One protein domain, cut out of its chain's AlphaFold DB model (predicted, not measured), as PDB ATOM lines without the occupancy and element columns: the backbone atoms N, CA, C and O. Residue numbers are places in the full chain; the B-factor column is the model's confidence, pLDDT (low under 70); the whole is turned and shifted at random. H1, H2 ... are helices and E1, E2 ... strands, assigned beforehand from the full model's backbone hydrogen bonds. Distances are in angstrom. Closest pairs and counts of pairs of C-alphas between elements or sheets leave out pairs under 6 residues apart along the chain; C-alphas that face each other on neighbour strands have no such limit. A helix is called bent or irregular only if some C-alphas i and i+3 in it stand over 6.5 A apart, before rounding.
ATOM      1  N   ARG A   6     214.348 157.784 203.441       97.38
ATOM      2  CA  ARG A   6     215.586 157.993 204.190       97.38
ATOM      3  C   ARG A   6     215.728 156.896 205.232       97.38
ATOM      4  O   ARG A   6     214.816 156.682 206.029       97.38
ATOM      5  N   ASN A   7     216.848 156.189 205.216       97.19
ATOM      6  CA  ASN A   7     217.180 155.196 206.228       97.19
ATOM      7  C   ASN A   7     218.625 155.416 206.643       97.19
ATOM      8  O   ASN A   7     219.498 155.287 205.800       97.19
ATOM      9  N   ASN A   8     218.871 155.763 207.900       97.69
ATOM     10  CA  ASN A   8     220.198 156.073 208.408       97.69
ATOM     11  C   ASN A   8     220.414 155.332 209.727       97.69
ATOM     12  O   ASN A   8     219.723 155.578 210.714       97.69
ATOM     13  N   THR A   9     221.350 154.387 209.722       95.69
ATOM     14  CA  THR A   9     221.700 153.564 210.882       95.69
ATOM     15  C   THR A   9     223.010 154.000 211.531       95.69
ATOM     16  O   THR A   9     223.475 153.325 212.450       95.69
ATOM     17  N   PHE A  10     223.645 155.073 211.046       94.12
ATOM     18  CA  PHE A  10     224.789 155.662 211.732       94.12
ATOM     19  C   PHE A  10     224.337 156.249 213.073       94.12
ATOM     20  O   PHE A  10     223.163 156.552 213.287       94.12
ATOM     21  N   THR A  11     225.281 156.404 213.994       90.50
ATOM     22  CA  THR A  11     225.046 156.997 215.314       90.50
ATOM     23  C   THR A  11     226.038 158.135 215.558       90.50
ATOM     24  O   THR A  11     226.931 158.371 214.740       90.50
ATOM     25  N   GLY A  12     225.864 158.868 216.661       89.06
ATOM     26  CA  GLY A  12     226.764 159.964 217.032       89.06
ATOM     27  C   GLY A  12     226.792 161.085 215.992       89.06
ATOM     28  O   GLY A  12     225.780 161.357 215.344       89.06
ATOM     29  N   ALA A  13     227.958 161.714 215.813       92.88
ATOM     30  CA  ALA A  13     228.126 162.812 214.859       92.88
ATOM     31  C   ALA A  13     227.789 162.382 213.423       92.88
ATOM     32  O   ALA A  13     227.166 163.123 212.664       92.88
ATOM     33  N   MET A  14     228.157 161.155 213.054       95.56
ATOM     34  CA  MET A  14     228.005 160.654 211.688       95.56
ATOM     35  C   MET A  14     226.549 160.547 211.231       95.56
ATOM     36  O   MET A  14     226.289 160.704 210.039       95.56
ATOM     37  N   HIS A  15     225.604 160.327 212.151       95.94
ATOM     38  CA  HIS A  15     224.179 160.360 211.825       95.94
ATOM     39  C   HIS A  15     223.784 161.725 211.241       95.94
ATOM     40  O   HIS A  15     223.306 161.804 210.107       95.94
ATOM     41  N   ASP A  16     224.054 162.801 211.982       97.25
ATOM     42  CA  ASP A  16     223.646 164.162 211.618       97.25
ATOM     43  C   ASP A  16     224.429 164.693 210.412       97.25
ATOM     44  O   ASP A  16     223.880 165.399 209.557       97.25
ATOM     45  N   ILE A  17     225.697 164.291 210.296       98.19
ATOM     46  CA  ILE A  17     226.538 164.581 209.133       98.19
ATOM     47  C   ILE A  17     225.931 163.966 207.869       98.19
ATOM     48  O   ILE A  17     225.883 164.636 206.839       98.19
ATOM     49  N   LEU A  18     225.441 162.724 207.917       98.12
ATOM     50  CA  LEU A  18     224.857 162.068 206.743       98.12
ATOM     51  C   LEU A  18     223.482 162.629 206.361       98.12
ATOM     52  O   LEU A  18     223.216 162.797 205.171       98.12
ATOM     53  N   GLU A  19     222.656 163.028 207.332       98.19
ATOM     54  CA  GLU A  19     221.412 163.762 207.046       98.19
ATOM     55  C   GLU A  19     221.688 165.123 206.387       98.19
ATOM     56  O   GLU A  19     221.012 165.533 205.432       98.19
ATOM     57  N   THR A  20     222.726 165.819 206.852       98.38
ATOM     58  CA  THR A  20     223.167 167.087 206.260       98.38
ATOM     59  C   THR A  20     223.766 166.863 204.871       98.38
ATOM     60  O   THR A  20     223.454 167.602 203.940       98.38
ATOM     61  N   PHE A  21     224.551 165.803 204.681       98.38
ATOM     62  CA  PHE A  21     225.089 165.399 203.383       98.38
ATOM     63  C   PHE A  21     223.979 165.103 202.367       98.38
ATOM     64  O   PHE A  21     224.062 165.555 201.223       98.38
ATOM     65  N   ALA A  22     222.913 164.406 202.772       98.31
ATOM     66  CA  ALA A  22     221.742 164.201 201.924       98.31
ATOM     67  C   ALA A  22     221.081 165.528 201.548       98.31
ATOM     68  O   ALA A  22     220.871 165.791 200.366       98.31
ATOM     69  N   SER A  23     220.876 166.414 202.522       97.69
ATOM     70  CA  SER A  23     220.307 167.745 202.283       97.69
ATOM     71  C   SER A  23     221.166 168.602 201.339       97.69
ATOM     72  O   SER A  23     220.636 169.390 200.557       97.69
ATOM     73  N   LEU A  24     222.495 168.465 201.380       98.06
ATOM     74  CA  LEU A  24     223.406 169.155 200.460       98.06
ATOM     75  C   LEU A  24     223.345 168.585 199.036       98.06
ATOM     76  O   LEU A  24     223.432 169.357 198.081       98.06
ATOM     77  N   ASN A  25     223.162 167.270 198.882       97.44
ATOM     78  CA  ASN A  25     222.906 166.671 197.569       97.44
ATOM     79  C   ASN A  25     221.582 167.188 196.987       97.44
ATOM     80  O   ASN A  25     221.569 167.627 195.842       97.44
ATOM     81  N   GLU A  26     220.507 167.243 197.783       95.56
ATOM     82  CA  GLU A  26     219.204 167.774 197.342       95.56
ATOM     83  C   GLU A  26     219.301 169.232 196.867       95.56
ATOM     84  O   GLU A  26     218.712 169.596 195.846       95.56
ATOM     85  N   GLN A  27     220.059 170.060 197.595       95.75
ATOM     86  CA  GLN A  27     220.307 171.460 197.240       95.75
ATOM     87  C   GLN A  27     221.119 171.592 195.950       95.75
ATOM     88  O   GLN A  27     220.845 172.479 195.140       95.75
ATOM     89  N   TYR A  28     222.128 170.739 195.760       95.75
ATOM     90  CA  TYR A  28     222.911 170.725 194.529       95.75
ATOM     91  C   TYR A  28     222.045 170.287 193.340       95.75
ATOM     92  O   TYR A  28     222.049 170.971 192.321       95.75
ATOM     93  N   GLU A  29     221.237 169.235 193.493       94.12
ATOM     94  CA  GLU A  29     220.281 168.778 192.473       94.12
ATOM     95  C   GLU A  29     219.303 169.869 192.045       94.12
ATOM     96  O   GLU A  29     219.069 170.059 190.855       94.12
ATOM     97  N   GLU A  30     218.746 170.609 193.003       92.19
ATOM     98  CA  GLU A  30     217.807 171.692 192.711       92.19
ATOM     99  C   GLU A  30     218.482 172.887 192.029       92.19
ATOM    100  O   GLU A  30     217.912 173.493 191.126       92.19
ATOM    101  N   LYS A  31     219.694 173.242 192.457       94.62
ATOM    102  CA  LYS A  31     220.372 174.452 191.985       94.62
ATOM    103  C   LYS A  31     221.122 174.257 190.670       94.62
ATOM    104  O   LYS A  31     221.230 175.203 189.891       94.62
ATOM    105  N   CYS A  32     221.709 173.082 190.482       93.31
ATOM    106  CA  CYS A  32     222.611 172.785 189.374       93.31
ATOM    107  C   CYS A  32     221.968 171.894 188.309       93.31
ATOM    108  O   CYS A  32     222.610 171.671 187.287       93.31
ATOM    109  N   GLU A  33     220.744 171.402 188.541       91.94
ATOM    110  CA  GLU A  33     220.063 170.443 187.659       91.94
ATOM    111  C   GLU A  33     220.945 169.215 187.370       91.94
ATOM    112  O   GLU A  33     221.058 168.745 186.241       91.94
ATOM    113  N   ASP A  34     221.609 168.709 188.414       92.50
ATOM    114  CA  ASP A  34     222.634 167.670 188.318       92.50
ATOM    115  C   ASP A  34     222.807 166.932 189.657       92.50
ATOM    116  O   ASP A  34     222.596 167.513 190.716       92.50
ATOM    117  N   ALA A  35     223.209 165.661 189.651       92.75
ATOM    118  CA  ALA A  35     223.317 164.858 190.868       92.75
ATOM    119  C   ALA A  35     224.768 164.763 191.364       92.75
ATOM    120  O   ALA A  35     225.569 163.972 190.862       92.75
ATOM    121  N   ALA A  36     225.095 165.515 192.424       94.62
ATOM    122  CA  ALA A  36     226.444 165.543 193.005       94.62
ATOM    123  C   ALA A  36     226.972 164.143 193.364       94.62
ATOM    124  O   ALA A  36     228.154 163.838 193.185       94.62
ATOM    125  N   HIS A  37     226.086 163.264 193.835       94.31
ATOM    126  CA  HIS A  37     226.456 161.908 194.202       94.31
ATOM    127  C   HIS A  37     226.957 161.070 193.017       94.31
ATOM    128  O   HIS A  37     227.622 160.075 193.268       94.31
ATOM    129  N   TRP A  38     226.691 161.405 191.747       93.88
ATOM    130  CA  TRP A  38     227.223 160.655 190.595       93.88
ATOM    131  C   TRP A  38     228.724 160.838 190.367       93.88
ATOM    132  O   TRP A  38     229.363 159.965 189.776       93.88
ATOM    133  N   TYR A  39     229.295 161.932 190.866       93.12
ATOM    134  CA  TYR A  39     230.704 162.248 190.675       93.12
ATOM    135  C   TYR A  39     231.637 161.378 191.513       93.12
ATOM    136  O   TYR A  39     231.238 160.461 192.223       93.12
ATOM    137  N   THR A  40     232.931 161.655 191.396       92.94
ATOM    138  CA  THR A  40     234.009 160.870 191.992       92.94
ATOM    139  C   THR A  40     233.950 160.809 193.519       92.94
ATOM    140  O   THR A  40     233.306 161.615 194.193       92.94
ATOM    141  N   GLU A  41     234.706 159.859 194.066       94.12
ATOM    142  CA  GLU A  41     234.992 159.729 195.498       94.12
ATOM    143  C   GLU A  41     235.365 161.071 196.147       94.12
ATOM    144  O   GLU A  41     234.723 161.461 197.116       94.12
ATOM    145  N   ASN A  42     236.288 161.835 195.547       94.31
ATOM    146  CA  ASN A  42     236.701 163.151 196.050       94.31
ATOM    147  C   ASN A  42     235.556 164.169 196.144       94.31
ATOM    148  O   ASN A  42     235.558 165.012 197.035       94.31
ATOM    149  N   THR A  43     234.577 164.110 195.237       95.25
ATOM    150  CA  THR A  43     233.403 164.995 195.314       95.25
ATOM    151  C   THR A  43     232.529 164.605 196.504       95.25
ATOM    152  O   THR A  43     232.083 165.468 197.258       95.25
ATOM    153  N   SER A  44     232.345 163.298 196.714       96.38
ATOM    154  CA  SER A  44     231.564 162.770 197.836       96.38
ATOM    155  C   SER A  44     232.226 163.090 199.182       96.38
ATOM    156  O   SER A  44     231.552 163.561 200.094       96.38
ATOM    157  N   THR A  45     233.546 162.917 199.309       96.88
ATOM    158  CA  THR A  45     234.275 163.227 200.551       96.88
ATOM    159  C   THR A  45     234.372 164.727 200.824       96.88
ATOM    160  O   THR A  45     234.246 165.136 201.977       96.88
ATOM    161  N   ALA A  46     234.521 165.563 199.791       97.00
ATOM    162  CA  ALA A  46     234.481 167.016 199.944       97.00
ATOM    163  C   ALA A  46     233.099 167.510 200.394       97.00
ATOM    164  O   ALA A  46     232.998 168.365 201.269       97.00
ATOM    165  N   LEU A  47     232.016 166.959 199.843       97.75
ATOM    166  CA  LEU A  47     230.670 167.337 200.267       97.75
ATOM    167  C   LEU A  47     230.354 166.823 201.684       97.75
ATOM    168  O   LEU A  47     229.720 167.532 202.465       97.75
ATOM    169  N   LEU A  48     230.855 165.638 202.051       98.12
ATOM    170  CA  LEU A  48     230.753 165.109 203.415       98.12
ATOM    171  C   LEU A  48     231.522 165.977 204.426       98.12
ATOM    172  O   LEU A  48     231.037 166.190 205.535       98.12
ATOM    173  N   SER A  49     232.680 166.531 204.052       98.00
ATOM    174  CA  SER A  49     233.423 167.446 204.930       98.00
ATOM    175  C   SER A  49     232.684 168.770 205.142       98.00
ATOM    176  O   SER A  49     232.649 169.276 206.263       98.00
ATOM    177  N   VAL A  50     232.016 169.300 204.111       98.25
ATOM    178  CA  VAL A  50     231.128 170.467 204.253       98.25
ATOM    179  C   VAL A  50     229.972 170.156 205.204       98.25
ATOM    180  O   VAL A  50     229.676 170.976 206.074       98.25
ATOM    181  N   ALA A  51     229.355 168.976 205.084       98.38
ATOM    182  CA  ALA A  51     228.309 168.536 206.004       98.38
ATOM    183  C   ALA A  51     228.817 168.475 207.453       98.38
ATOM    184  O   ALA A  51     228.177 169.021 208.349       98.38
ATOM    185  N   ALA A  52     230.009 167.912 207.675       98.06
ATOM    186  CA  ALA A  52     230.649 167.873 208.989       98.06
ATOM    187  C   ALA A  52     230.832 169.269 209.596       98.06
ATOM    188  O   ALA A  52     230.399 169.513 210.725       98.06
ATOM    189  N   TRP A  53     231.363 170.220 208.821       97.75
ATOM    190  CA  TRP A  53     231.514 171.604 209.270       97.75
ATOM    191  C   TRP A  53     230.179 172.278 209.601       97.75
ATOM    192  O   TRP A  53     230.105 173.017 210.583       97.75
ATOM    193  N   GLN A  54     229.118 172.019 208.830       98.19
ATOM    194  CA  GLN A  54     227.779 172.549 209.122       98.19
ATOM    195  C   GLN A  54     227.180 171.966 210.407       98.19
ATOM    196  O   GLN A  54     226.472 172.675 211.122       98.19
ATOM    197  N   CYS A  55     227.514 170.719 210.737       97.56
ATOM    198  CA  CYS A  55     227.153 170.081 212.001       97.56
ATOM    199  C   CYS A  55     228.050 170.500 213.184       97.56
ATOM    200  O   CYS A  55     227.788 170.102 214.315       97.56
ATOM    201  N   GLY A  56     229.090 171.312 212.955       96.50
ATOM    202  CA  GLY A  56     230.014 171.767 213.999       96.50
ATOM    203  C   GLY A  56     231.183 170.818 214.280       96.50
ATOM    204  O   GLY A  56     231.895 171.021 215.262       96.50
ATOM    205  N   TYR A  57     231.412 169.825 213.420       95.88
ATOM    206  CA  TYR A  57     232.526 168.884 213.520       95.88
ATOM    207  C   TYR A  57     233.634 169.272 212.533       95.88
ATOM    208  O   TYR A  57     233.419 169.219 211.318       95.88
ATOM    209  N   PRO A  58     234.827 169.674 213.009       94.19
ATOM    210  CA  PRO A  58     235.937 169.985 212.118       94.19
ATOM    211  C   PRO A  58     236.309 168.773 211.266       94.19
ATOM    212  O   PRO A  58     236.471 167.668 211.784       94.19
ATOM    213  N   ALA A  59     236.476 169.004 209.965       96.06
ATOM    214  CA  ALA A  59     236.846 167.972 209.009       96.06
ATOM    215  C   ALA A  59     237.908 168.473 208.019       96.06
ATOM    216  O   ALA A  59     237.858 169.620 207.562       96.06
ATOM    217  N   LEU A  60     238.862 167.605 207.685       94.62
ATOM    218  CA  LEU A  60     239.994 167.870 206.801       94.62
ATOM    219  C   LEU A  60     240.066 166.802 205.708       94.62
ATOM    220  O   LEU A  60     240.273 165.621 205.987       94.62
ATOM    221  N   CYS A  61     239.913 167.217 204.454       95.31
ATOM    222  CA  CYS A  61     240.117 166.333 203.308       95.31
ATOM    223  C   CYS A  61     241.609 166.100 203.057       95.31
ATOM    224  O   CYS A  61     242.416 167.006 203.263       95.31
ATOM    225  N   GLU A  62     241.947 164.924 202.521       91.75
ATOM    226  CA  GLU A  62     243.284 164.620 201.988       91.75
ATOM    227  C   GLU A  62     244.402 164.835 203.029       91.75
ATOM    228  O   GLU A  62     245.452 165.421 202.747       91.75
ATOM    229  N   THR A  63     244.162 164.380 204.263       88.69
ATOM    230  CA  THR A  63     245.102 164.548 205.380       88.69
ATOM    231  C   THR A  63     246.276 163.584 205.218       88.69
ATOM    232  O   THR A  63     246.088 162.400 204.943       88.69
ATOM    233  N   GLN A  64     247.504 164.085 205.380       86.69
ATOM    234  CA  GLN A  64     248.718 163.271 205.287       86.69
ATOM    235  C   GLN A  64     248.674 162.127 206.315       86.69
ATOM    236  O   GLN A  64     248.422 162.375 207.490       86.69
ATOM    237  N   SER A  65     248.947 160.894 205.881       83.19
ATOM    238  CA  SER A  65     248.996 159.715 206.756       83.19
ATOM    239  C   SER A  65     250.161 158.791 206.399       83.19
ATOM    240  O   SER A  65     250.640 158.773 205.260       83.19
ATOM    241  N   SER A  66     250.636 157.997 207.357       80.88
ATOM    242  CA  SER A  66     251.613 156.938 207.108       80.88
ATOM    243  C   SER A  66     250.884 155.643 206.759       80.88
ATOM    244  O   SER A  66     250.390 154.928 207.629       80.88
ATOM    245  N   LYS A  67     250.844 155.292 205.470       80.69
ATOM    246  CA  LYS A  67     250.182 154.065 205.004       80.69
ATOM    247  C   LYS A  67     251.111 152.857 205.070       80.69
ATOM    248  O   LYS A  67     252.319 152.968 204.845       80.69
ATOM    249  N   ARG A  68     250.542 151.676 205.327       76.81
ATOM    250  CA  ARG A  68     251.225 150.381 205.179       76.81
ATOM    251  C   ARG A  68     250.417 149.431 204.309       76.81
ATOM    252  O   ARG A  68     249.309 149.050 204.657       76.81
ATOM    253  N   VAL A  69     251.010 148.999 203.198       70.75
ATOM    254  CA  VAL A  69     250.390 148.029 202.285       70.75
ATOM    255  C   VAL A  69     250.800 146.616 202.687       70.75
ATOM    256  O   VAL A  69     251.963 146.231 202.556       70.75
ATOM    257  N   TYR A  70     249.848 145.824 203.168       65.69
ATOM    258  CA  TYR A  70     250.075 144.431 203.550       65.69
ATOM    259  C   TYR A  70     249.890 143.517 202.327       65.69
ATOM    260  O   TYR A  70     248.788 143.388 201.806       65.69
ATOM    261  N   GLY A  71     250.974 142.900 201.836       54.50
ATOM    262  CA  GLY A  71     250.922 142.057 200.626       54.50
ATOM    263  C   GLY A  71     252.090 141.083 200.409       54.50
ATOM    264  O   GLY A  71     252.157 140.440 199.366       54.50
ATOM    265  N   ASN A  80     254.557 157.448 202.641       75.50
ATOM    266  CA  ASN A  80     253.810 158.697 202.728       75.50
ATOM    267  C   ASN A  80     252.527 158.558 201.901       75.50
ATOM    268  O   ASN A  80     252.582 158.451 200.676       75.50
ATOM    269  N   GLY A  81     251.393 158.514 202.587       82.62
ATOM    270  CA  GLY A  81     250.060 158.404 202.019       82.62
ATOM    271  C   GLY A  81     249.169 159.561 202.451       82.62
ATOM    272  O   GLY A  81     249.620 160.552 203.023       82.62
ATOM    273  N   ARG A  82     247.886 159.430 202.142       88.94
ATOM    274  CA  ARG A  82     246.836 160.366 202.536       88.94
ATOM    275  C   ARG A  82     245.599 159.573 202.920       88.94
ATOM    276  O   ARG A  82     245.337 158.553 202.279       88.94
ATOM    277  N   VAL A  83     244.875 160.027 203.929       91.56
ATOM    278  CA  VAL A  83     243.512 159.577 204.218       91.56
ATOM    279  C   VAL A  83     242.541 160.534 203.530       91.56
ATOM    280  O   VAL A  83     242.799 161.739 203.466       91.56
ATOM    281  N   ASP A  84     241.450 160.009 202.980       94.94
ATOM    282  CA  ASP A  84     240.551 160.811 202.145       94.94
ATOM    283  C   ASP A  84     239.847 161.897 202.968       94.94
ATOM    284  O   ASP A  84     239.662 163.026 202.499       94.94
ATOM    285  N   LEU A  85     239.505 161.576 204.218       95.62
ATOM    286  CA  LEU A  85     238.884 162.494 205.162       95.62
ATOM    287  C   LEU A  85     239.309 162.172 206.603       95.62
ATOM    288  O   LEU A  85     239.347 161.020 207.021       95.62
ATOM    289  N   PHE A  86     239.606 163.206 207.379       94.75
ATOM    290  CA  PHE A  86     239.745 163.129 208.829       94.75
ATOM    291  C   PHE A  86     238.691 164.031 209.464       94.75
ATOM    292  O   PHE A  86     238.559 165.185 209.054       94.75
ATOM    293  N   LEU A  87     237.930 163.527 210.431       94.94
ATOM    294  CA  LEU A  87     236.912 164.306 211.141       94.94
ATOM    295  C   LEU A  87     236.799 163.869 212.598       94.94
ATOM    296  O   LEU A  87     237.294 162.807 212.957       94.94
ATOM    297  N   TYR A  88     236.149 164.670 213.434       91.69
ATOM    298  CA  TYR A  88     235.930 164.334 214.842       91.69
ATOM    299  C   TYR A  88     234.513 163.811 215.090       91.69
ATOM    300  O   TYR A  88     233.549 164.376 214.574       91.69
ATOM    301  N   ASP A  89     234.394 162.763 215.903       89.50
ATOM    302  CA  ASP A  89     233.117 162.328 216.473       89.50
ATOM    303  C   ASP A  89     232.703 163.238 217.649       89.50
ATOM    304  O   ASP A  89     233.465 164.095 218.110       89.50
ATOM    305  N   ALA A  90     231.481 163.065 218.150       86.94
ATOM    306  CA  ALA A  90     230.889 163.905 219.190       86.94
ATOM    307  C   ALA A  90     231.644 163.873 220.528       86.94
ATOM    308  O   ALA A  90     231.594 164.843 221.284       86.94
ATOM    309  N   ASP A  91     232.349 162.781 220.817       89.25
ATOM    310  CA  ASP A  91     233.194 162.628 222.003       89.25
ATOM    311  C   ASP A  91     234.625 163.168 221.811       89.25
ATOM    312  O   ASP A  91     235.432 163.123 222.739       89.25
ATOM    313  N   GLY A  92     234.934 163.721 220.633       88.44
ATOM    314  CA  GLY A  92     236.261 164.215 220.277       88.44
ATOM    315  C   GLY A  92     237.201 163.143 219.723       88.44
ATOM    316  O   GLY A  92     238.354 163.463 219.435       88.44
ATOM    317  N   THR A  93     236.738 161.904 219.535       91.25
ATOM    318  CA  THR A  93     237.525 160.846 218.890       91.25
ATOM    319  C   THR A  93     237.783 161.189 217.425       91.25
ATOM    320  O   THR A  93     236.865 161.550 216.687       91.25
ATOM    321  N   GLY A  94     239.034 161.062 216.977       92.94
ATOM    322  CA  GLY A  94     239.391 161.245 215.570       92.94
ATOM    323  C   GLY A  94     238.939 160.062 214.711       92.94
ATOM    324  O   GLY A  94     239.285 158.919 214.996       92.94
ATOM    325  N   LEU A  95     238.200 160.329 213.641       94.31
ATOM    326  CA  LEU A  95     237.744 159.357 212.651       94.31
ATOM    327  C   LEU A  95     238.617 159.458 211.395       94.31
ATOM    328  O   LEU A  95     238.596 160.464 210.679       94.31
ATOM    329  N   TRP A  96     239.383 158.401 211.125       94.88
ATOM    330  CA  TRP A  96     240.278 158.281 209.973       94.88
ATOM    331  C   TRP A  96     239.549 157.571 208.834       94.88
ATOM    332  O   TRP A  96     239.479 156.342 208.801       94.88
ATOM    333  N   VAL A  97     238.973 158.354 207.923       94.94
ATOM    334  CA  VAL A  97     238.036 157.879 206.903       94.94
ATOM    335  C   VAL A  97     238.743 157.617 205.575       94.94
ATOM    336  O   VAL A  97     239.139 158.544 204.868       94.94
ATOM    337  N   GLU A  98     238.820 156.350 205.181       95.81
ATOM    338  CA  GLU A  98     239.094 155.974 203.794       95.81
ATOM    339  C   GLU A  98     237.763 155.743 203.074       95.81
ATOM    340  O   GLU A  98     236.909 154.971 203.518       95.81
ATOM    341  N   ALA A  99     237.580 156.417 201.948       96.38
ATOM    342  CA  ALA A  99     236.388 156.318 201.133       96.38
ATOM    343  C   ALA A  99     236.660 155.491 199.881       96.38
ATOM    344  O   ALA A  99     237.765 155.483 199.345       96.38
ATOM    345  N   LYS A 100     235.631 154.815 199.373       96.75
ATOM    346  CA  LYS A 100     235.606 154.289 198.010       96.75
ATOM    347  C   LYS A 100     234.302 154.625 197.315       96.75
ATOM    348  O   LYS A 100     233.251 154.749 197.944       96.75
ATOM    349  N   LYS A 101     234.363 154.722 195.988       95.62
ATOM    350  CA  LYS A 101     233.181 154.842 195.136       95.62
ATOM    351  C   LYS A 101     233.258 153.877 193.947       95.62
ATOM    352  O   LYS A 101     234.262 153.886 193.232       95.62
ATOM    353  N   PRO A 102     232.220 153.065 193.682       92.25
ATOM    354  CA  PRO A 102     232.090 152.354 192.419       92.25
ATOM    355  C   PRO A 102     232.031 153.344 191.251       92.25
ATOM    356  O   PRO A 102     231.545 154.466 191.390       92.25
ATOM    357  N   GLN A 103     232.527 152.931 190.087       85.38
ATOM    358  CA  GLN A 103     232.484 153.778 188.901       85.38
ATOM    359  C   GLN A 103     231.033 153.967 188.433       85.38
ATOM    360  O   GLN A 103     230.356 152.990 188.115       85.38
ATOM    361  N   GLY A 104     230.592 155.223 188.358       84.94
ATOM    362  CA  GLY A 104     229.260 155.595 187.886       84.94
ATOM    363  C   GLY A 104     228.118 155.197 188.829       84.94
ATOM    364  O   GLY A 104     228.312 154.904 190.011       84.94
ATOM    365  N   SER A 105     226.902 155.211 188.286       91.75
ATOM    366  CA  SER A 105     225.672 154.803 188.966       91.75
ATOM    367  C   SER A 105     225.348 153.325 188.690       91.75
ATOM    368  O   SER A 105     225.521 152.806 187.585       91.75
ATOM    369  N   MET A 106     224.874 152.609 189.711       93.56
ATOM    370  CA  MET A 106     224.331 151.262 189.550       93.56
ATOM    371  C   MET A 106     222.903 151.349 189.014       93.56
ATOM    372  O   MET A 106     222.034 151.952 189.646       93.56
ATOM    373  N   ASP A 107     222.647 150.721 187.866       93.31
ATOM    374  CA  ASP A 107     221.296 150.634 187.310       93.31
ATOM    375  C   ASP A 107     220.512 149.595 188.114       93.31
ATOM    376  O   ASP A 107     220.839 148.408 188.102       93.31
ATOM    377  N   VAL A 108     219.490 150.044 188.840       94.44
ATOM    378  CA  VAL A 108     218.662 149.191 189.704       94.44
ATOM    379  C   VAL A 108     217.327 148.820 189.055       94.44
ATOM    380  O   VAL A 108     216.389 148.391 189.727       94.44
ATOM    381  N   SER A 109     217.237 148.917 187.730       93.62
ATOM    382  CA  SER A 109     216.135 148.384 186.915       93.62
ATOM    383  C   SER A 109     216.153 146.846 186.863       93.62
ATOM    384  O   SER A 109     217.185 146.222 187.099       93.62
ATOM    385  N   GLU A 110     215.017 146.199 186.573       86.19
ATOM    386  CA  GLU A 110     214.878 144.723 186.644       86.19
ATOM    387  C   GLU A 110     215.787 143.973 185.679       86.19
ATOM    388  O   GLU A 110     216.227 142.867 185.978       86.19
ATOM    389  N   GLN A 111     216.099 144.590 184.544       82.81
ATOM    390  CA  GLN A 111     216.902 144.007 183.472       82.81
ATOM    391  C   GLN A 111     218.218 144.769 183.293       82.81
ATOM    392  O   GLN A 111     218.628 145.080 182.176       82.81
ATOM    393  N   SER A 112     218.838 145.146 184.408       85.25
ATOM    394  CA  SER A 112     220.100 145.880 184.422       85.25
ATOM    395  C   SER A 112     221.296 144.979 184.106       85.25
ATOM    396  O   SER A 112     221.455 143.915 184.706       85.25
ATOM    397  N   ASP A 113     222.192 145.452 183.237       79.69
ATOM    398  CA  ASP A 113     223.518 144.850 183.013       79.69
ATOM    399  C   ASP A 113     224.511 145.220 184.130       79.69
ATOM    400  O   ASP A 113     225.555 144.585 184.320       79.69
ATOM    401  N   TYR A 114     224.178 146.251 184.915       83.19
ATOM    402  CA  TYR A 114     224.982 146.731 186.030       83.19
ATOM    403  C   TYR A 114     224.169 146.840 187.343       83.19
ATOM    404  O   TYR A 114     224.070 147.928 187.912       83.19
ATOM    405  N   PRO A 115     223.621 145.719 187.860       87.56
ATOM    406  CA  PRO A 115     222.749 145.710 189.033       87.56
ATOM    407  C   PRO A 115     223.500 145.911 190.356       87.56
ATOM    408  O   PRO A 115     224.666 145.530 190.501       87.56
ATOM    409  N   ALA A 116     222.793 146.423 191.362       90.06
ATOM    410  CA  ALA A 116     223.251 146.487 192.750       90.06
ATOM    411  C   ALA A 116     222.979 145.158 193.485       90.06
ATOM    412  O   ALA A 116     222.121 145.081 194.355       90.06
ATOM    413  N   THR A 117     223.661 144.076 193.097       91.81
ATOM    414  CA  THR A 117     223.508 142.771 193.770       91.81
ATOM    415  C   THR A 117     224.304 142.705 195.069       91.81
ATOM    416  O   THR A 117     225.350 143.349 195.186       91.81
ATOM    417  N   ARG A 118     223.877 141.835 195.997       93.19
ATOM    418  CA  ARG A 118     224.589 141.559 197.257       93.19
ATOM    419  C   ARG A 118     226.072 141.287 197.019       93.19
ATOM    420  O   ARG A 118     226.920 142.004 197.526       93.19
ATOM    421  N   ALA A 119     226.395 140.321 196.155       92.00
ATOM    422  CA  ALA A 119     227.780 139.941 195.868       92.00
ATOM    423  C   ALA A 119     228.642 141.112 195.357       92.00
ATOM    424  O   ALA A 119     229.826 141.204 195.680       92.00
ATOM    425  N   ARG A 120     228.061 142.011 194.554       93.12
ATOM    426  CA  ARG A 120     228.776 143.172 194.020       93.12
ATOM    427  C   ARG A 120     228.998 144.234 195.092       93.12
ATOM    428  O   ARG A 120     230.119 144.720 195.218       93.12
ATOM    429  N   LEU A 121     227.955 144.573 195.845       94.12
ATOM    430  CA  LEU A 121     228.047 145.536 196.937       94.12
ATOM    431  C   LEU A 121     229.010 145.044 198.024       94.12
ATOM    432  O   LEU A 121     229.912 145.793 198.378       94.12
ATOM    433  N   SER A 122     228.928 143.774 198.443       93.75
ATOM    434  CA  SER A 122     229.888 143.168 199.381       93.75
ATOM    435  C   SER A 122     231.326 143.280 198.873       93.75
ATOM    436  O   SER A 122     232.215 143.661 199.626       93.75
ATOM    437  N   ARG A 123     231.582 143.008 197.583       94.00
ATOM    438  CA  ARG A 123     232.934 143.133 197.012       94.00
ATOM    439  C   ARG A 123     233.476 144.559 197.120       94.00
ATOM    440  O   ARG A 123     234.651 144.730 197.436       94.00
ATOM    441  N   PHE A 124     232.658 145.566 196.824       94.81
ATOM    442  CA  PHE A 124     233.084 146.960 196.942       94.81
ATOM    443  C   PHE A 124     233.251 147.388 198.398       94.81
ATOM    444  O   PHE A 124     234.235 148.048 198.714       94.81
ATOM    445  N   PHE A 125     232.336 146.975 199.273       94.56
ATOM    446  CA  PHE A 125     232.353 147.316 200.691       94.56
ATOM    447  C   PHE A 125     233.614 146.781 201.375       94.56
ATOM    448  O   PHE A 125     234.379 147.546 201.958       94.56
ATOM    449  N   TRP A 126     233.918 145.497 201.184       92.94
ATOM    450  CA  TRP A 126     235.128 144.896 201.745       92.94
ATOM    451  C   TRP A 126     236.412 145.373 201.059       92.94
ATOM    452  O   TRP A 126     237.449 145.479 201.704       92.94
ATOM    453  N   GLY A 127     236.352 145.735 199.773       92.62
ATOM    454  CA  GLY A 127     237.468 146.397 199.094       92.62
ATOM    455  C   GLY A 127     237.781 147.788 199.664       92.62
ATOM    456  O   GLY A 127     238.952 148.168 199.743       92.62
ATOM    457  N   ALA A 128     236.752 148.528 200.088       93.44
ATOM    458  CA  ALA A 128     236.914 149.794 200.796       93.44
ATOM    459  C   ALA A 128     237.569 149.570 202.161       93.44
ATOM    460  O   ALA A 128     238.593 150.189 202.451       93.44
ATOM    461  N   TYR A 129     237.080 148.587 202.920       92.88
ATOM    462  CA  TYR A 129     237.653 148.241 204.217       92.88
ATOM    463  C   TYR A 129     239.129 147.826 204.119       92.88
ATOM    464  O   TYR A 129     239.968 148.420 204.790       92.88
ATOM    465  N   SER A 130     239.497 146.920 203.204       91.19
ATOM    466  CA  SER A 130     240.908 146.546 202.998       91.19
ATOM    467  C   SER A 130     241.805 147.721 202.577       91.19
ATOM    468  O   SER A 130     243.022 147.676 202.769       91.19
ATOM    469  N   SER A 131     241.235 148.773 201.980       90.25
ATOM    470  CA  SER A 131     241.967 150.016 201.706       90.25
ATOM    471  C   SER A 131     242.163 150.831 202.986       90.25
ATOM    472  O   SER A 131     243.270 151.304 203.241       90.25
ATOM    473  N   ALA A 132     241.120 150.933 203.816       91.81
ATOM    474  CA  ALA A 132     241.155 151.620 205.100       91.81
ATOM    475  C   ALA A 132     242.197 151.011 206.052       91.81
ATOM    476  O   ALA A 132     242.964 151.754 206.661       91.81
ATOM    477  N   GLU A 133     242.323 149.678 206.102       91.38
ATOM    478  CA  GLU A 133     243.283 148.970 206.972       91.38
ATOM    479  C   GLU A 133     244.737 149.452 206.819       91.38
ATOM    480  O   GLU A 133     245.545 149.335 207.744       91.38
ATOM    481  N   GLN A 134     245.086 150.045 205.673       88.31
ATOM    482  CA  GLN A 134     246.413 150.612 205.435       88.31
ATOM    483  C   GLN A 134     246.725 151.816 206.338       88.31
ATOM    484  O   GLN A 134     247.902 152.128 206.520       88.31
ATOM    485  N   ASN A 135     245.701 152.464 206.908       87.00
ATOM    486  CA  ASN A 135     245.800 153.596 207.834       87.00
ATOM    487  C   ASN A 135     245.693 153.183 209.319       87.00
ATOM    488  O   ASN A 135     245.817 154.048 210.182       87.00
ATOM    489  N   ARG A 136     245.491 151.893 209.645       89.12
ATOM    490  CA  ARG A 136     245.206 151.423 211.022       89.12
ATOM    491  C   ARG A 136     246.223 151.912 212.059       89.12
ATOM    492  O   ARG A 136     245.855 152.290 213.160       89.12
ATOM    493  N   ILE A 137     247.505 151.920 211.700       84.38
ATOM    494  CA  ILE A 137     248.584 152.321 212.617       84.38
ATOM    495  C   ILE A 137     248.522 153.804 212.953       84.38
ATOM    496  O   ILE A 137     248.761 154.170 214.096       84.38
ATOM    497  N   GLU A 138     248.215 154.641 211.965       83.75
ATOM    498  CA  GLU A 138     248.058 156.073 212.199       83.75
ATOM    499  C   GLU A 138     246.844 156.297 213.111       83.75
ATOM    500  O   GLU A 138     246.963 156.967 214.128       83.75
ATOM    501  N   ALA A 139     245.711 155.640 212.832       87.62
ATOM    502  CA  ALA A 139     244.535 155.723 213.697       87.62
ATOM    503  C   ALA A 139     244.843 155.312 215.153       87.62
ATOM    504  O   ALA A 139     244.466 156.036 216.070       87.62
ATOM    505  N   GLN A 140     245.609 154.234 215.355       88.00
ATOM    506  CA  GLN A 140     246.092 153.784 216.670       88.00
ATOM    507  C   GLN A 140     246.977 154.817 217.377       88.00
ATOM    508  O   GLN A 140     246.837 155.039 218.576       88.00
ATOM    509  N   GLU A 141     247.912 155.434 216.652       86.75
ATOM    510  CA  GLU A 141     248.874 156.389 217.218       86.75
ATOM    511  C   GLU A 141     248.193 157.647 217.774       86.75
ATOM    512  O   GLU A 141     248.675 158.223 218.751       86.75
ATOM    513  N   TYR A 142     247.054 158.034 217.195       84.81
ATOM    514  CA  TYR A 142     246.259 159.187 217.622       84.81
ATOM    515  C   TYR A 142     245.006 158.814 218.429       84.81
ATOM    516  O   TYR A 142     244.117 159.655 218.559       84.81
ATOM    517  N   GLU A 143     244.920 157.584 218.950       87.31
ATOM    518  CA  GLU A 143     243.770 157.098 219.736       87.31
ATOM    519  C   GLU A 143     242.419 157.318 219.012       87.31
ATOM    520  O   GLU A 143     241.404 157.668 219.615       87.31
ATOM    521  N   GLY A 144     242.421 157.174 217.683       91.75
ATOM    522  CA  GLY A 144     241.263 157.367 216.816       91.75
ATOM    523  C   GLY A 144     240.583 156.062 216.404       91.75
ATOM    524  O   GLY A 144     240.983 154.969 216.792       91.75
ATOM    525  N   LYS A 145     239.562 156.173 215.553       92.50
ATOM    526  CA  LYS A 145     238.903 155.031 214.907       92.50
ATOM    527  C   LYS A 145     239.245 154.984 213.433       92.50
ATOM    528  O   LYS A 145     239.313 156.021 212.764       92.50
ATOM    529  N   LEU A 146     239.401 153.773 212.918       93.50
ATOM    530  CA  LEU A 146     239.463 153.545 211.488       93.50
ATOM    531  C   LEU A 146     238.041 153.480 210.930       93.50
ATOM    532  O   LEU A 146     237.207 152.718 211.420       93.50
ATOM    533  N   VAL A 147     237.772 154.255 209.882       94.81
ATOM    534  CA  VAL A 147     236.468 154.276 209.222       94.81
ATOM    535  C   VAL A 147     236.641 153.979 207.739       94.81
ATOM    536  O   VAL A 147     237.446 154.601 207.050       94.81
ATOM    537  N   SER A 148     235.856 153.035 207.230       95.94
ATOM    538  CA  SER A 148     235.732 152.777 205.795       95.94
ATOM    539  C   SER A 148     234.353 153.199 205.326       95.94
ATOM    540  O   SER A 148     233.365 152.696 205.857       95.94
ATOM    541  N   LEU A 149     234.272 154.059 204.310       97.62
ATOM    542  CA  LEU A 149     233.010 154.451 203.680       97.62
ATOM    543  C   LEU A 149     232.952 153.999 202.219       97.62
ATOM    544  O   LEU A 149     233.880 154.223 201.448       97.62
ATOM    545  N   LEU A 150     231.827 153.422 201.808       97.62
ATOM    546  CA  LEU A 150     231.504 153.152 200.411       97.62
ATOM    547  C   LEU A 150     230.334 154.037 199.972       97.62
ATOM    548  O   LEU A 150     229.212 153.857 200.443       97.62
ATOM    549  N   PHE A 151     230.584 154.939 199.025       98.19
ATOM    550  CA  PHE A 151     229.552 155.762 198.396       98.19
ATOM    551  C   PHE A 151     228.968 155.043 197.178       98.19
ATOM    552  O   PHE A 151     229.646 154.858 196.170       98.19
ATOM    553  N   CYS A 152     227.692 154.687 197.222       97.44
ATOM    554  CA  CYS A 152     226.969 154.052 196.123       97.44
ATOM    555  C   CYS A 152     225.970 155.031 195.517       97.44
ATOM    556  O   CYS A 152     225.247 155.698 196.246       97.44
ATOM    557  N   SER A 153     225.877 155.082 194.191       96.44
ATOM    558  CA  SER A 153     224.831 155.838 193.497       96.44
ATOM    559  C   SER A 153     223.957 154.905 192.693       96.44
ATOM    560  O   SER A 153     224.448 153.918 192.147       96.44
ATOM    561  N   PHE A 154     222.678 155.240 192.591       96.00
ATOM    562  CA  PHE A 154     221.674 154.418 191.941       96.00
ATOM    563  C   PHE A 154     220.931 155.221 190.880       96.00
ATOM    564  O   PHE A 154     220.649 156.411 191.042       96.00
ATOM    565  N   SER A 155     220.607 154.542 189.789       95.56
ATOM    566  CA  SER A 155     219.848 155.096 188.675       95.56
ATOM    567  C   SER A 155     218.738 154.140 188.257       95.56
ATOM    568  O   SER A 155     218.863 152.924 188.421       95.56
ATOM    569  N   LEU A 156     217.687 154.677 187.646       95.19
ATOM    570  CA  LEU A 156     216.603 153.900 187.052       95.19
ATOM    571  C   LEU A 156     216.402 154.281 185.592       95.19
ATOM    572  O   LEU A 156     216.595 155.431 185.206       95.19
ATOM    573  N   ARG A 157     215.964 153.321 184.781       93.81
ATOM    574  CA  ARG A 157     215.574 153.599 183.398       93.81
ATOM    575  C   ARG A 157     214.261 154.376 183.329       93.81
ATOM    576  O   ARG A 157     213.445 154.348 184.258       93.81
ATOM    577  N   LYS A 158     214.046 155.043 182.197       92.94
ATOM    578  CA  LYS A 158     212.886 155.900 181.926       92.94
ATOM    579  C   LYS A 158     211.540 155.214 182.171       92.94
ATOM    580  O   LYS A 158     210.616 155.862 182.654       92.94
ATOM    581  N   GLU A 159     211.419 153.907 181.934       92.94
ATOM    582  CA  GLU A 159     210.144 153.188 182.079       92.94
ATOM    583  C   GLU A 159     209.642 153.170 183.533       92.94
ATOM    584  O   GLU A 159     208.455 152.968 183.782       92.94
ATOM    585  N   TYR A 160     210.511 153.418 184.519       94.56
ATOM    586  CA  TYR A 160     210.116 153.567 185.923       94.56
ATOM    587  C   TYR A 160     209.465 154.917 186.234       94.56
ATOM    588  O   TYR A 160     208.893 155.070 187.312       94.56
ATOM    589  N   TYR A 161     209.506 155.872 185.303       94.00
ATOM    590  CA  TYR A 161     208.957 157.220 185.456       94.00
ATOM    591  C   TYR A 161     207.622 157.420 184.731       94.00
ATOM    592  O   TYR A 161     206.922 158.394 184.979       94.00
ATOM    593  N   GLU A 162     207.196 156.447 183.924       93.25
ATOM    594  CA  GLU A 162     206.020 156.573 183.059       93.25
ATOM    595  C   GLU A 162     204.765 155.862 183.599       93.25
ATOM    596  O   GLU A 162     204.822 154.794 184.209       93.25
ATOM    597  N   GLY A 163     203.579 156.396 183.311       94.19
ATOM    598  CA  GLY A 163     202.306 155.716 183.574       94.19
ATOM    599  C   GLY A 163     201.785 155.805 185.020       94.19
ATOM    600  O   GLY A 163     202.422 156.386 185.896       94.19
ATOM    601  N   PRO A 164     200.597 155.232 185.287       93.56
ATOM    602  CA  PRO A 164     199.808 155.542 186.484       93.56
ATOM    603  C   PRO A 164     200.416 155.040 187.799       93.56
ATOM    604  O   PRO A 164     200.147 155.632 188.833       93.56
ATOM    605  N   ASN A 165     201.252 153.996 187.751       94.88
ATOM    606  CA  ASN A 165     201.853 153.369 188.938       94.88
ATOM    607  C   ASN A 165     203.369 153.636 189.041       94.88
ATOM    608  O   ASN A 165     204.132 152.775 189.486       94.88
ATOM    609  N   ALA A 166     203.857 154.733 188.455       95.38
ATOM    610  CA  ALA A 166     205.294 154.981 188.327       95.38
ATOM    611  C   ALA A 166     205.969 155.149 189.698       95.38
ATOM    612  O   ALA A 166     207.019 154.557 189.957       95.38
ATOM    613  N   ARG A 167     205.325 155.888 190.606       95.88
ATOM    614  CA  ARG A 167     205.834 156.121 191.960       95.88
ATOM    615  C   ARG A 167     205.905 154.833 192.774       95.88
ATOM    616  O   ARG A 167     206.927 154.568 193.394       95.88
ATOM    617  N   GLU A 168     204.869 154.001 192.722       96.44
ATOM    618  CA  GLU A 168     204.819 152.712 193.417       96.44
ATOM    619  C   GLU A 168     205.918 151.769 192.919       96.44
ATOM    620  O   GLU A 168     206.540 151.067 193.714       96.44
ATOM    621  N   ARG A 169     206.213 151.784 191.609       96.00
ATOM    622  CA  ARG A 169     207.346 151.022 191.071       96.00
ATOM    623  C   ARG A 169     208.668 151.522 191.642       96.00
ATOM    624  O   ARG A 169     209.466 150.696 192.068       96.00
ATOM    625  N   ARG A 170     208.897 152.840 191.684       97.00
ATOM    626  CA  ARG A 170     210.117 153.428 192.268       97.00
ATOM    627  C   ARG A 170     210.252 153.116 193.758       97.00
ATOM    628  O   ARG A 170     211.326 152.697 194.174       97.00
ATOM    629  N   GLN A 171     209.166 153.196 194.528       97.31
ATOM    630  CA  GLN A 171     209.132 152.772 195.931       97.31
ATOM    631  C   GLN A 171     209.576 151.308 196.082       97.31
ATOM    632  O   GLN A 171     210.513 151.022 196.821       97.31
ATOM    633  N   ALA A 172     208.988 150.395 195.304       96.56
ATOM    634  CA  ALA A 172     209.358 148.982 195.345       96.56
ATOM    635  C   ALA A 172     210.839 148.740 194.980       96.56
ATOM    636  O   ALA A 172     211.467 147.829 195.522       96.56
ATOM    637  N   ARG A 173     211.427 149.556 194.087       96.50
ATOM    638  CA  ARG A 173     212.872 149.490 193.796       96.50
ATOM    639  C   ARG A 173     213.715 149.974 194.967       96.50
ATOM    640  O   ARG A 173     214.689 149.303 195.289       96.50
ATOM    641  N   ALA A 174     213.349 151.076 195.615       97.44
ATOM    642  CA  ALA A 174     214.074 151.572 196.784       97.44
ATOM    643  C   ALA A 174     214.052 150.545 197.924       97.44
ATOM    644  O   ALA A 174     215.097 150.241 198.496       97.44
ATOM    645  N   ASP A 175     212.892 149.937 198.188       97.06
ATOM    646  CA  ASP A 175     212.744 148.882 199.196       97.06
ATOM    647  C   ASP A 175     213.612 147.660 198.862       97.06
ATOM    648  O   ASP A 175     214.327 147.140 199.721       97.06
ATOM    649  N   SER A 176     213.620 147.239 197.591       96.06
ATOM    650  CA  SER A 176     214.470 146.138 197.128       96.06
ATOM    651  C   SER A 176     215.963 146.451 197.270       96.06
ATOM    652  O   SER A 176     216.717 145.573 197.682       96.06
ATOM    653  N   VAL A 177     216.410 147.663 196.929       96.75
ATOM    654  CA  VAL A 177     217.823 148.059 197.057       96.75
ATOM    655  C   VAL A 177     218.223 148.147 198.530       96.75
ATOM    656  O   VAL A 177     219.286 147.653 198.902       96.75
ATOM    657  N   ASN A 178     217.356 148.693 199.386       97.06
ATOM    658  CA  ASN A 178     217.566 148.739 200.832       97.06
ATOM    659  C   ASN A 178     217.717 147.350 201.450       97.06
ATOM    660  O   ASN A 178     218.604 147.151 202.278       97.06
ATOM    661  N   ALA A 179     216.895 146.383 201.034       95.94
ATOM    662  CA  ALA A 179     217.018 145.004 201.495       95.94
ATOM    663  C   ALA A 179     218.398 144.420 201.154       95.94
ATOM    664  O   ALA A 179     219.053 143.847 202.021       95.94
ATOM    665  N   VAL A 180     218.889 144.648 199.930       95.62
ATOM    666  CA  VAL A 180     220.219 144.175 199.519       95.62
ATOM    667  C   VAL A 180     221.337 144.872 200.300       95.62
ATOM    668  O   VAL A 180     222.275 144.207 200.728       95.62
ATOM    669  N   ILE A 181     221.260 146.191 200.510       95.81
ATOM    670  CA  ILE A 181     222.243 146.921 201.332       95.81
ATOM    671  C   ILE A 181     222.278 146.339 202.747       95.81
ATOM    672  O   ILE A 181     223.354 146.054 203.273       95.81
ATOM    673  N   LYS A 182     221.106 146.100 203.340       94.00
ATOM    674  CA  LYS A 182     220.988 145.517 204.674       94.00
ATOM    675  C   LYS A 182     221.608 144.119 204.753       94.00
ATOM    676  O   LYS A 182     222.334 143.844 205.699       94.00
ATOM    677  N   GLU A 183     221.406 143.270 203.745       93.38
ATOM    678  CA  GLU A 183     222.049 141.948 203.665       93.38
ATOM    679  C   GLU A 183     223.585 142.002 203.610       93.38
ATOM    680  O   GLU A 183     224.237 141.031 203.997       93.38
ATOM    681  N   VAL A 184     224.167 143.090 203.091       92.06
ATOM    682  CA  VAL A 184     225.627 143.302 203.067       92.06
ATOM    683  C   VAL A 184     226.127 143.752 204.439       92.06
ATOM    684  O   VAL A 184     227.148 143.267 204.912       92.06
ATOM    685  N   VAL A 185     225.405 144.672 205.081       89.69
ATOM    686  CA  VAL A 185     225.789 145.272 206.367       89.69
ATOM    687  C   VAL A 185     225.603 144.288 207.525       89.69
ATOM    688  O   VAL A 185     226.473 144.186 208.386       89.69
ATOM    689  N   ASP A 186     224.518 143.514 207.534       88.25
ATOM    690  CA  ASP A 186     224.196 142.586 208.627       88.25
ATOM    691  C   ASP A 186     225.104 141.330 208.656       88.25
ATOM    692  O   ASP A 186     225.011 140.538 209.592       88.25
ATOM    693  N   GLU A 187     225.975 141.124 207.658       76.94
ATOM    694  CA  GLU A 187     226.762 139.890 207.498       76.94
ATOM    695  C   GLU A 187     227.786 139.647 208.626       76.94
ATOM    696  O   GLU A 187     228.084 138.484 208.888       76.94
ATOM    697  N   ASP A 188     228.287 140.687 209.320       64.94
ATOM    698  CA  ASP A 188     229.494 140.539 210.164       64.94
ATOM    699  C   ASP A 188     229.509 141.274 211.525       64.94
ATOM    700  O   ASP A 188     230.563 141.620 212.046       64.94
ATOM    701  N   GLY A 189     228.352 141.471 212.162       57.69
ATOM    702  CA  GLY A 189     228.288 141.830 213.589       57.69
ATOM    703  C   GLY A 189     228.767 143.246 213.970       57.69
ATOM    704  O   GLY A 189     229.939 143.507 214.208       57.69
ATOM    705  N   GLY A 190     227.806 144.150 214.179       63.88
ATOM    706  CA  GLY A 190     227.903 145.313 215.078       63.88
ATOM    707  C   GLY A 190     228.547 146.594 214.534       63.88
ATOM    708  O   GLY A 190     228.000 147.666 214.771       63.88
ATOM    709  N   ALA A 191     229.668 146.504 213.818       76.00
ATOM    710  CA  ALA A 191     230.430 147.679 213.360       76.00
ATOM    711  C   ALA A 191     229.954 148.277 212.023       76.00
ATOM    712  O   ALA A 191     230.350 149.384 211.646       76.00
ATOM    713  N   ASN A 192     229.120 147.534 211.294       91.56
ATOM    714  CA  ASN A 192     228.645 147.916 209.973       91.56
ATOM    715  C   ASN A 192     227.389 148.778 210.098       91.56
ATOM    716  O   ASN A 192     226.442 148.424 210.800       91.56
ATOM    717  N   VAL A 193     227.346 149.871 209.350       94.06
ATOM    718  CA  VAL A 193     226.217 150.803 209.307       94.06
ATOM    719  C   VAL A 193     225.942 151.226 207.871       94.06
ATOM    720  O   VAL A 193     226.789 151.075 206.990       94.06
ATOM    721  N   PHE A 194     224.756 151.761 207.604       97.00
ATOM    722  CA  PHE A 194     224.472 152.388 206.323       97.00
ATOM    723  C   PHE A 194     223.522 153.567 206.451       97.00
ATOM    724  O   PHE A 194     222.747 153.676 207.396       97.00
ATOM    725  N   ALA A 195     223.567 154.427 205.443       97.88
ATOM    726  CA  ALA A 195     222.550 155.412 205.164       97.88
ATOM    727  C   ALA A 195     222.128 155.297 203.697       97.88
ATOM    728  O   ALA A 195     222.972 155.059 202.834       97.88
ATOM    729  N   SER A 196     220.848 155.448 203.392       98.19
ATOM    730  CA  SER A 196     220.318 155.437 202.032       98.19
ATOM    731  C   SER A 196     219.225 156.482 201.859       98.19
ATOM    732  O   SER A 196     218.403 156.711 202.749       98.19
ATOM    733  N   TYR A 197     219.239 157.110 200.688       98.31
ATOM    734  CA  TYR A 197     218.390 158.239 200.345       98.31
ATOM    735  C   TYR A 197     217.890 158.045 198.915       98.31
ATOM    736  O   TYR A 197     218.694 157.984 197.983       98.31
ATOM    737  N   PHE A 198     216.575 157.908 198.738       97.69
ATOM    738  CA  PHE A 198     215.950 157.725 197.425       97.69
ATOM    739  C   PHE A 198     214.860 158.759 197.179       97.69
ATOM    740  O   PHE A 198     214.131 159.137 198.096       97.69
ATOM    741  N   ASN A 199     214.744 159.168 195.917       94.88
ATOM    742  CA  ASN A 199     213.671 160.015 195.421       94.88
ATOM    743  C   ASN A 199     212.686 159.147 194.620       94.88
ATOM    744  O   ASN A 199     213.002 158.654 193.534       94.88
ATOM    745  N   THR A 200     211.479 158.951 195.152       94.62
ATOM    746  CA  THR A 200     210.376 158.286 194.436       94.62
ATOM    747  C   THR A 200     209.513 159.259 193.639       94.62
ATOM    748  O   THR A 200     208.592 158.838 192.935       94.62
ATOM    749  N   GLY A 201     209.799 160.556 193.699       92.12
ATOM    750  CA  GLY A 201     209.237 161.576 192.823       92.12
ATOM    751  C   GLY A 201     209.646 161.395 191.362       92.12
ATOM    752  O   GLY A 201     210.319 160.433 190.991       92.12
ATOM    753  N   ASP A 202     209.155 162.292 190.513       88.31
ATOM    754  CA  ASP A 202     209.662 162.393 189.146       88.31
ATOM    755  C   ASP A 202     211.018 163.107 189.146       88.31
ATOM    756  O   ASP A 202     211.342 163.821 190.094       88.31
ATOM    757  N   THR A 203     211.819 162.903 188.108       88.88
ATOM    758  CA  THR A 203     213.092 163.609 187.940       88.88
ATOM    759  C   THR A 203     213.498 163.664 186.485       88.88
ATOM    760  O   THR A 203     213.456 162.646 185.798       88.88
ATOM    761  N   ASP A 204     213.951 164.830 186.035       86.94
ATOM    762  CA  ASP A 204     214.512 165.017 184.695       86.94
ATOM    763  C   ASP A 204     216.045 164.939 184.677       86.94
ATOM    764  O   ASP A 204     216.660 165.081 183.623       86.94
ATOM    765  N   LEU A 205     216.665 164.653 185.828       91.75
ATOM    766  CA  LEU A 205     218.106 164.439 185.932       91.75
ATOM    767  C   LEU A 205     218.480 163.120 185.260       91.75
ATOM    768  O   LEU A 205     218.142 162.052 185.777       91.75
ATOM    769  N   ILE A 206     219.185 163.200 184.133       91.81
ATOM    770  CA  ILE A 206     219.626 162.058 183.326       91.81
ATOM    771  C   ILE A 206     221.149 162.017 183.209       91.81
ATOM    772  O   ILE A 206     221.796 163.057 183.097       91.81
ATOM    773  N   ASP A 207     221.714 160.813 183.224       84.44
ATOM    774  CA  ASP A 207     223.122 160.581 182.900       84.44
ATOM    775  C   ASP A 207     223.342 160.449 181.380       84.44
ATOM    776  O   ASP A 207     222.404 160.473 180.576       84.44
ATOM    777  N   GLU A 208     224.598 160.284 180.960       81.56
ATOM    778  CA  GLU A 208     224.964 160.131 179.548       81.56
ATOM    779  C   GLU A 208     224.410 158.856 178.877       81.56
ATOM    780  O   GLU A 208     224.525 158.699 177.658       81.56
ATOM    781  N   TYR A 209     223.799 157.954 179.651       83.12
ATOM    782  CA  TYR A 209     223.185 156.706 179.201       83.12
ATOM    783  C   TYR A 209     221.649 156.724 179.301       83.12
ATOM    784  O   TYR A 209     221.036 155.655 179.240       83.12
ATOM    785  N   ASP A 210     221.032 157.905 179.440       86.00
ATOM    786  CA  ASP A 210     219.577 158.102 179.574       86.00
ATOM    787  C   ASP A 210     218.978 157.415 180.820       86.00
ATOM    788  O   ASP A 210     217.807 157.017 180.856       86.00
ATOM    789  N   LYS A 211     219.784 157.249 181.878       88.44
ATOM    790  CA  LYS A 211     219.308 156.759 183.175       88.44
ATOM    791  C   LYS A 211     219.066 157.926 184.113       88.44
ATOM    792  O   LYS A 211     219.866 158.848 184.215       88.44
ATOM    793  N   ARG A 212     217.959 157.857 184.845       93.94
ATOM    794  CA  ARG A 212     217.507 158.915 185.746       93.94
ATOM    795  C   ARG A 212     218.059 158.739 187.154       93.94
ATOM    796  O   ARG A 212     218.095 157.609 187.658       93.94
ATOM    797  N   ALA A 213     218.449 159.842 187.793       94.19
ATOM    798  CA  ALA A 213     218.921 159.858 189.180       94.19
ATOM    799  C   ALA A 213     217.854 159.277 190.110       94.19
ATOM    800  O   ALA A 213     216.724 159.747 190.123       94.19
ATOM    801  N   PHE A 214     218.190 158.237 190.872       95.88
ATOM    802  CA  PHE A 214     217.214 157.578 191.744       95.88
ATOM    803  C   PHE A 214     217.529 157.754 193.231       95.88
ATOM    804  O   PHE A 214     216.623 157.850 194.060       95.88
ATOM    805  N   GLY A 215     218.812 157.802 193.575       96.50
ATOM    806  CA  GLY A 215     219.257 157.984 194.945       96.50
ATOM    807  C   GLY A 215     220.685 157.515 195.149       96.50
ATOM    808  O   GLY A 215     221.389 157.137 194.205       96.50
ATOM    809  N   PHE A 216     221.111 157.490 196.401       97.88
ATOM    810  CA  PHE A 216     222.441 157.045 196.790       97.88
ATOM    811  C   PHE A 216     222.418 156.367 198.163       97.88
ATOM    812  O   PHE A 216     221.435 156.427 198.901       97.88
ATOM    813  N   ALA A 217     223.515 155.699 198.501       98.31
ATOM    814  CA  ALA A 217     223.747 155.155 199.829       98.31
ATOM    815  C   ALA A 217     225.206 155.333 200.254       98.31
ATOM    816  O   ALA A 217     226.106 155.403 199.418       98.31
ATOM    817  N   VAL A 218     225.425 155.365 201.562       98.31
ATOM    818  CA  VAL A 218     226.737 155.335 202.203       98.31
ATOM    819  C   VAL A 218     226.768 154.116 203.108       98.31
ATOM    820  O   VAL A 218     225.954 154.016 204.018       98.31
ATOM    821  N   LEU A 219     227.670 153.173 202.854       97.44
ATOM    822  CA  LEU A 219     227.892 152.022 203.734       97.44
ATOM    823  C   LEU A 219     229.170 152.277 204.530       97.44
ATOM    824  O   LEU A 219     230.179 152.660 203.942       97.44
ATOM    825  N   GLY A 220     229.131 152.073 205.842       96.00
ATOM    826  CA  GLY A 220     230.231 152.347 206.759       96.00
ATOM    827  C   GLY A 220     230.677 151.118 207.546       96.00
ATOM    828  O   GLY A 220     229.846 150.301 207.933       96.00
ATOM    829  N   TYR A 221     231.980 151.022 207.803       94.38
ATOM    830  CA  TYR A 221     232.589 150.107 208.776       94.38
ATOM    831  C   TYR A 221     233.414 150.925 209.771       94.38
ATOM    832  O   TYR A 221     234.215 151.757 209.336       94.38
ATOM    833  N   PHE A 222     233.238 150.677 211.071       92.00
ATOM    834  CA  PHE A 222     233.976 151.339 212.151       92.00
ATOM    835  C   PHE A 222     234.810 150.321 212.930       92.00
ATOM    836  O   PHE A 222     234.270 149.385 213.510       92.00
ATOM    837  N   GLU A 223     236.120 150.529 212.984       89.12
ATOM    838  CA  GLU A 223     237.036 149.742 213.810       89.12
ATOM    839  C   GLU A 223     237.625 150.649 214.890       89.12
ATOM    840  O   GLU A 223     238.171 151.713 214.575       89.12
ATOM    841  N   ASP A 224     237.541 150.228 216.151       81.69
ATOM    842  CA  ASP A 224     238.396 150.803 217.190       81.69
ATOM    843  C   ASP A 224     239.844 150.440 216.836       81.69
ATOM    844  O   ASP A 224     240.148 149.264 216.619       81.69
ATOM    845  N   ALA A 225     240.703 151.451 216.690       65.12
ATOM    846  CA  ALA A 225     242.073 151.252 216.236       65.12
ATOM    847  C   ALA A 225     242.953 150.744 217.383       65.12
ATOM    848  O   ALA A 225     243.010 151.391 218.451       65.12
TER     849      ALA A 225
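What this domain is: This is residues 6 to 71 and 80 to 225 of the 225 residues of an uncharacterized protein of Rhodobacter veldkampii DSM 11550 (UniProt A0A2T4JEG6). A long, strongly twisted sheet of seven strands is the middle of three layers: over one face H1 and H2 cross each other steeply, and over the other lie H3 and H4, which meet only where residues 118 to 122 of H3 touch residues 180 to 184 of H4. The long antiparallel strands E5 and E7 run through the core, and the sheet curls round H1, H2 and H3. The printed part has 212 residues with four named helices and seven named strands, along the chain E1 H1 H2 E2 E3 E4 H3 E5 H4 E6 E7; the sheet's order is E1 E6 E7 E5 E4 E3 E2, mixed, and the class is mixed, helices and strands. It is compact, with a radius of gyration of the C-alphas of 17.1 A, and elongated, spanning 57 by 35 by 28 A.

Where its parts are: E1 is residues 6 to 8, beginning at C-alpha 6 (215.586, 157.993, 204.190). H1, residues 12 to 32, is 30.8 A long, and H2 is residues 41 to 54. E2, residues 59 to 67, E3, residues 80 to 88, and E4, residues 94 to 100, follow. H3, residues 118 to 141, is 34.8 A long and irregular, with C-alphas 134 and 137 7.7 A apart. E5, residues 145 to 157, is 39.2 A long. H4, residues 166 to 188, is 35.7 A long and irregular, with C-alphas 185 and 188 7.1 A apart. E6 is residues 192 to 198, and E7, residues 211 to 224, is 39.5 A long, ending at C-alpha 224 (238.396, 150.803, 217.190).

How they stand to each other: Edge strand E1 is antiparallel to E6, with N 7 and O 196 3.0 A apart, within hydrogen-bond range. E6 and E7 form a hairpin, with N 195 and O 218 at 2.8 A. E7 and E5 are antiparallel, with N 150 and O 219 at 2.8 A. E5 and E4 are parallel, with N 98 and O 147 at 2.9 A; E4, H3 and E5 make a strand-helix-strand unit, two parallel neighbours joined through a helix, with a right-handed crossover. H1 and H2 touch at a steep tilt of 67 degrees, only just short of about perpendicular, the C-alphas of Phe 21 and Ala 51 being closest at 5.2 A. H3 touches H4 with residues 118 to 122 alone, the closest C-alphas, of Arg 118 and Val 180, being 5.6 A apart. Every O i to N i+4 pair is within range in H2; the counts are 16 of 17 in H1, 15 of 20 in H3 and 17 of 19 in H4.

The domain as a whole: The two C-alphas farthest apart, of Glu 141 and Pro 164, are 57.9 A apart. Residues 72 to 79 are not printed, and C-alphas 71 and 80 are 17.0 A apart across the cut. The links E4 to H3 and E6 to E7 are long. The mean pLDDT of the printed part is 91.9, with residues 70 to 71, 188 to 190 and 225 under 70.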